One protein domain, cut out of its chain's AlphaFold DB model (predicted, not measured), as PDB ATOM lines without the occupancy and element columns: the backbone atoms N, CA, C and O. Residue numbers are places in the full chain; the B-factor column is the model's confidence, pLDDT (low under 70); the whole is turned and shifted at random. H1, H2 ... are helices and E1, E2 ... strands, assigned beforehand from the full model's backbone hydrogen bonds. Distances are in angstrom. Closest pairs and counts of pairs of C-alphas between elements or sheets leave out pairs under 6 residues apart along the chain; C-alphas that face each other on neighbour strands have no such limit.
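This is residues 60 to 105 of the 199 residues of an uncharacterized protein of Oesophagostomum dentatum (UniProt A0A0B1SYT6). Picture a long two-stranded hairpin, E1 and E2, whose ribbon is carried on past E2 into a smaller loop folded back on itself, residues 80 to 88, with one helix, H1, set off to one side and running crosswise to the hairpin. The hairpin's tip, residues 68 to 73, sticks out at one end, the small loop lies toward the other end, and residues 100 to 105, of which 100 to 104 belong to H1, stick out too. The printed part has 46 residues, with the named elements E1, E2 and H1 in that order along the chain; the two strands make one antiparallel sheet, order E1 - E2, and the class is mixed, helices and strands. The whole is only just loose, close to compact, with a radius of gyration of the C-alphas of 11.6 A, and elongated, spanning 37 by 24 by 15 A.

Begin at Pro 60 and go on to C-alpha 63 at (92.813, 144.594, 113.850), where strand E1 starts; it holds residues 63 to 69 and is 18.3 A long from first to last C-alpha. After Asp 70 and Gly 71, look for strand E2 in residues 72 to 78, 18.7 A long, ending with C-alpha 78 at (95.268, 143.323, 118.451). Residues 79 to 92 hold no named element. Then find helix H1, residues 93 to 104, which runs 15.8 A to C-alpha 104 at (90.782, 140.614, 132.097).

Start with E1 and E2, antiparallel neighbours that form a hairpin, with 153 degrees between their directions. The C-alphas of Thr 66 and Thr 75 face each other at 4.3 A. Look at N 63 and O 78, 2.8 A apart, and N 69 and O 72, 2.9 A apart: both pairs are within hydrogen-bond range. Beyond E2, residues 80 to 81 pair antiparallel with residues 87 to 88, a pairing too short to be named. H1 and E1 are apart. In H1, each O i to N i+4 pair is within hydrogen-bond range.

Look to the C-alphas of Gly 71 and Gln 84 for the two farthest apart in the domain, at 37.2 A. The C-alphas of Pro 60 and Val 105 are 29.1 A apart, and the printed part has no cut. The link from E1 to E2 is tight, with 2 residues; the link from E2 to H1 is long, with 14. In the B-factor column you will find a mean pLDDT of 75.8 for the printed part of this model, with residues 60 to 62 and 103 to 105 under 70.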
ATOM      1  N   PRO A  60      98.069 142.767 107.445       59.62
ATOM      2  CA  PRO A  60      96.625 142.757 107.179       59.62
ATOM      3  C   PRO A  60      95.785 142.059 108.263       59.62
ATOM      4  O   PRO A  60      94.562 142.103 108.188       59.62
ATOM      5  N   ASN A  61      96.426 141.433 109.254       61.22
ATOM      6  CA  ASN A  61      95.778 140.754 110.378       61.22
ATOM      7  C   ASN A  61      95.737 141.569 111.674       61.22
ATOM      8  O   ASN A  61      95.060 141.169 112.623       61.22
ATOM      9  N   ILE A  62      96.441 142.705 111.744       67.12
ATOM     10  CA  ILE A  62      96.358 143.544 112.934       67.12
ATOM     11  C   ILE A  62      95.060 144.344 112.867       67.12
ATOM     12  O   ILE A  62      94.903 145.256 112.056       67.12
ATOM     13  N   THR A  63      94.134 143.990 113.746       75.56
ATOM     14  CA  THR A  63      92.813 144.594 113.850       75.56
ATOM     15  C   THR A  63      92.843 145.740 114.849       75.56
ATOM     16  O   THR A  63      93.419 145.639 115.933       75.56
ATOM     17  N   GLU A  64      92.207 146.848 114.483       77.94
ATOM     18  CA  GLU A  64      92.127 148.049 115.303       77.94
ATOM     19  C   GLU A  64      90.662 148.307 115.677       77.94
ATOM     20  O   GLU A  64      89.794 148.444 114.817       77.94
ATOM     21  N   THR A  65      90.357 148.319 116.974       74.88
ATOM     22  CA  THR A  65      89.003 148.530 117.505       74.88
ATOM     23  C   THR A  65      89.026 149.620 118.564       74.88
ATOM     24  O   THR A  65      89.713 149.517 119.579       74.88
ATOM     25  N   THR A  66      88.248 150.676 118.351       78.88
ATOM     26  CA  THR A  66      88.093 151.756 119.327       78.88
ATOM     27  C   THR A  66      87.120 151.349 120.433       78.88
ATOM     28  O   THR A  66      85.985 150.964 120.162       78.88
ATOM     29  N   LEU A  67      87.564 151.465 121.682       79.75
ATOM     30  CA  LEU A  67      86.806 151.193 122.899       79.75
ATOM     31  C   LEU A  67      86.587 152.493 123.686       79.75
ATOM     32  O   LEU A  67      87.324 153.468 123.530       79.75
ATOM     33  N   ILE A  68      85.584 152.496 124.561       79.00
ATOM     34  CA  ILE A  68      85.361 153.566 125.537       79.00
ATOM     35  C   ILE A  68      85.489 152.939 126.922       79.00
ATOM     36  O   ILE A  68      84.698 152.066 127.275       79.00
ATOM     37  N   ILE A  69      86.495 153.361 127.685       77.44
ATOM     38  CA  ILE A  69      86.816 152.845 129.022       77.44
ATOM     39  C   ILE A  69      86.832 154.046 129.967       77.44
ATOM     40  O   ILE A  69      87.529 155.019 129.706       77.44
ATOM     41  N   ASP A  70      86.014 154.015 131.021       75.94
ATOM     42  CA  ASP A  70      85.868 155.104 132.006       75.94
ATOM     43  C   ASP A  70      85.571 156.495 131.397       75.94
ATOM     44  O   ASP A  70      85.916 157.538 131.949       75.94
ATOM     45  N   GLY A  71      84.904 156.515 130.236       79.00
ATOM     46  CA  GLY A  71      84.601 157.731 129.471       79.00
ATOM     47  C   GLY A  71      85.744 158.232 128.579       79.00
ATOM     48  O   GLY A  71      85.533 159.155 127.793       79.00
ATOM     49  N   GLU A  72      86.921 157.610 128.641       79.94
ATOM     50  CA  GLU A  72      88.050 157.871 127.749       79.94
ATOM     51  C   GLU A  72      87.981 156.967 126.508       79.94
ATOM     52  O   GLU A  72      87.719 155.766 126.594       79.94
ATOM     53  N   ILE A  73      88.229 157.547 125.331       81.12
ATOM     54  CA  ILE A  73      88.307 156.800 124.073       81.12
ATOM     55  C   ILE A  73      89.716 156.211 123.961       81.12
ATOM     56  O   ILE A  73      90.690 156.955 123.861       81.12
ATOM     57  N   ARG A  74      89.824 154.881 123.956       82.62
ATOM     58  CA  ARG A  74      91.094 154.150 123.840       82.62
ATOM     59  C   ARG A  74      91.023 153.175 122.678       82.62
ATOM     60  O   ARG A  74      90.043 152.450 122.537       82.62
ATOM     61  N   THR A  75      92.065 153.120 121.859       81.06
ATOM     62  CA  THR A  75      92.099 152.199 120.719       81.06
ATOM     63  C   THR A  75      92.852 150.922 121.075       81.06
ATOM     64  O   THR A  75      94.007 150.972 121.490       81.06
ATOM     65  N   LEU A  76      92.191 149.776 120.913       80.62
ATOM     66  CA  LEU A  76      92.781 148.452 121.060       80.62
ATOM     67  C   LEU A  76      93.293 147.982 119.695       80.62
ATOM     68  O   LEU A  76      92.503 147.773 118.774       80.62
ATOM     69  N   ARG A  77      94.607 147.786 119.578       82.44
ATOM     70  CA  ARG A  77      95.262 147.170 118.417       82.44
ATOM     71  C   ARG A  77      95.648 145.739 118.799       82.44
ATOM     72  O   ARG A  77      96.405 145.561 119.750       82.44
ATOM     73  N   TYR A  78      95.103 144.740 118.111       79.38
ATOM     74  CA  TYR A  78      95.268 143.323 118.451       79.38
ATOM     75  C   TYR A  78      95.386 142.442 117.200       79.38
ATOM     76  O   TYR A  78      94.912 142.796 116.126       79.38
ATOM     77  N   GLU A  79      96.004 141.275 117.344       82.94
ATOM     78  CA  GLU A  79      96.081 140.235 116.315       82.94
ATOM     79  C   GLU A  79      95.704 138.908 116.982       82.94
ATOM     80  O   GLU A  79      96.244 138.585 118.041       82.94
ATOM     81  N   LEU A  80      94.749 138.164 116.413       77.62
ATOM     82  CA  LEU A  80      94.479 136.796 116.859       77.62
ATOM     83  C   LEU A  80      95.372 135.851 116.072       77.62
ATOM     84  O   LEU A  80      95.405 135.907 114.847       77.62
ATOM     85  N   LEU A  81      96.037 134.957 116.792       80.75
ATOM     86  CA  LEU A  81      96.803 133.851 116.238       80.75
ATOM     87  C   LEU A  81      96.124 132.542 116.647       80.75
ATOM     88  O   LEU A  81      95.591 132.434 117.755       80.75
ATOM     89  N   ASP A  82      96.144 131.547 115.768       81.44
ATOM     90  CA  ASP A  82      95.796 130.179 116.124       81.44
ATOM     91  C   ASP A  82      96.932 129.508 116.921       81.44
ATOM     92  O   ASP A  82      97.999 130.078 117.166       81.44
ATOM     93  N   TRP A  83      96.718 128.256 117.322       78.06
ATOM     94  CA  TRP A  83      97.715 127.465 118.050       78.06
ATOM     95  C   TRP A  83      98.965 127.109 117.217       78.06
ATOM     96  O   TRP A  83      99.940 126.610 117.776       78.06
ATOM     97  N   GLN A  84      98.950 127.352 115.900       81.81
ATOM     98  CA  GLN A  84     100.088 127.198 114.989       81.81
ATOM     99  C   GLN A  84     100.818 128.528 114.725       81.81
ATOM    100  O   GLN A  84     101.828 128.534 114.023       81.81
ATOM    101  N   GLY A  85     100.326 129.648 115.268       74.81
ATOM    102  CA  GLY A  85     100.849 130.987 114.997       74.81
ATOM    103  C   GLY A  85     100.392 131.586 113.662       74.81
ATOM    104  O   GLY A  85     100.966 132.581 113.226       74.81
ATOM    105  N   GLN A  86      99.385 131.009 112.998       77.75
ATOM    106  CA  GLN A  86      98.741 131.625 111.836       77.75
ATOM    107  C   GLN A  86      97.707 132.640 112.303       77.75
ATOM    108  O   GLN A  86      96.892 132.348 113.178       77.75
ATOM    109  N   SER A  87      97.704 133.828 111.709       72.75
ATOM    110  CA  SER A  87      96.720 134.839 112.065       72.75
ATOM    111  C   SER A  87      95.305 134.442 111.629       72.75
ATOM    112  O   SER A  87      95.096 133.929 110.528       72.75
ATOM    113  N   VAL A  88      94.329 134.721 112.489       73.44
ATOM    114  CA  VAL A  88      92.911 134.385 112.313       73.44
ATOM    115  C   VAL A  88      92.108 135.660 112.064       73.44
ATOM    116  O   VAL A  88      92.410 136.709 112.632       73.44
ATOM    117  N   GLU A  89      91.070 135.567 111.227       76.00
ATOM    118  CA  GLU A  89      90.143 136.674 110.969       76.00
ATOM    119  C   GLU A  89      89.542 137.219 112.277       76.00
ATOM    120  O   GLU A  89      89.203 136.467 113.196       76.00
ATOM    121  N   SER A  90      89.423 138.545 112.367       70.50
ATOM    122  CA  SER A  90      88.941 139.227 113.568       70.50
ATOM    123  C   SER A  90      87.511 138.799 113.921       70.50
ATOM    124  O   SER A  90      86.617 138.973 113.087       70.50
ATOM    125  N   PRO A  91      87.252 138.295 115.138       73.75
ATOM    126  CA  PRO A  91      85.911 137.905 115.544       73.75
ATOM    127  C   PRO A  91      85.022 139.135 115.773       73.75
ATOM    128  O   PRO A  91      85.508 140.225 116.082       73.75
ATOM    129  N   ASP A  92      83.702 138.941 115.694       80.12
ATOM    130  CA  ASP A  92      82.714 139.984 115.991       80.12
ATOM    131  C   ASP A  92      82.954 140.654 117.353       80.12
ATOM    132  O   ASP A  92      83.388 140.015 118.316       80.12
ATOM    133  N   PHE A  93      82.574 141.931 117.468       75.69
ATOM    134  CA  PHE A  93      82.751 142.738 118.683       75.69
ATOM    135  C   PHE A  93      82.195 142.073 119.958       75.69
ATOM    136  O   PHE A  93      82.798 142.192 121.024       75.69
ATOM    137  N   GLU A  94      81.078 141.345 119.864       78.81
ATOM    138  CA  GLU A  94      80.507 140.578 120.982       78.81
ATOM    139  C   GLU A  94      81.455 139.461 121.452       78.81
ATOM    140  O   GLU A  94      81.720 139.313 122.647       78.81
ATOM    141  N   THR A  95      82.034 138.720 120.506       77.56
ATOM    142  CA  THR A  95      82.996 137.643 120.772       77.56
ATOM    143  C   THR A  95      84.323 138.198 121.287       77.56
ATOM    144  O   THR A  95      84.850 137.676 122.268       77.56
ATOM    145  N   LEU A  96      84.828 139.294 120.708       80.81
ATOM    146  CA  LEU A  96      85.999 140.009 121.227       80.81
ATOM    147  C   LEU A  96      85.763 140.467 122.673       80.81
ATOM    148  O   LEU A  96      86.584 140.201 123.547       80.81
ATOM    149  N   THR A  97      84.619 141.098 122.947       76.50
ATOM    150  CA  THR A  97      84.257 141.563 124.295       76.50
ATOM    151  C   THR A  97      84.186 140.402 125.284       76.50
ATOM    152  O   THR A  97      84.662 140.532 126.409       76.50
ATOM    153  N   LYS A  98      83.664 139.243 124.866       78.12
ATOM    154  CA  LYS A  98      83.632 138.023 125.682       78.12
ATOM    155  C   LYS A  98      85.034 137.485 125.993       78.12
ATOM    156  O   LYS A  98      85.287 137.126 127.140       78.12
ATOM    157  N   ILE A  99      85.939 137.458 125.011       77.19
ATOM    158  CA  ILE A  99      87.343 137.048 125.201       77.19
ATOM    159  C   ILE A  99      88.041 138.006 126.173       77.19
ATOM    160  O   ILE A  99      88.615 137.560 127.165       77.19
ATOM    161  N   MET A 100      87.916 139.318 125.948       73.62
ATOM    162  CA  MET A 100      88.488 140.344 126.823       73.62
ATOM    163  C   MET A 100      87.928 140.238 128.250       73.62
ATOM    164  O   MET A 100      88.690 140.239 129.210       73.62
ATOM    165  N   ALA A 101      86.614 140.069 128.421       74.38
ATOM    166  CA  ALA A 101      86.012 139.882 129.741       74.38
ATOM    167  C   ALA A 101      86.530 138.613 130.442       74.38
ATOM    168  O   ALA A 101      86.797 138.647 131.639       74.38
ATOM    169  N   GLN A 102      86.725 137.512 129.711       71.75
ATOM    170  CA  GLN A 102      87.248 136.264 130.271       71.75
ATOM    171  C   GLN A 102      88.740 136.346 130.645       71.75
ATOM    172  O   GLN A 102      89.156 135.706 131.607       71.75
ATOM    173  N   GLN A 103      89.546 137.117 129.909       66.38
ATOM    174  CA  GLN A 103      90.983 137.273 130.168       66.38
ATOM    175  C   GLN A 103      91.302 138.357 131.208       66.38
ATOM    176  O   GLN A 103      92.245 138.201 131.982       66.38
ATOM    177  N   PHE A 104      90.522 139.442 131.251       61.25
ATOM    178  CA  PHE A 104      90.782 140.614 132.097       61.25
ATOM    179  C   PHE A 104      89.876 140.717 133.339       61.25
ATOM    180  O   PHE A 104      90.028 141.660 134.114       61.25
ATOM    181  N   VAL A 105      88.987 139.743 133.586       58.12
ATOM    182  CA  VAL A 105      88.258 139.590 134.863       58.12
ATOM    183  C   VAL A 105      88.646 138.256 135.527       58.12
ATOM    184  O   VAL A 105      87.958 137.253 135.337       58.12
TER     185      VAL A 105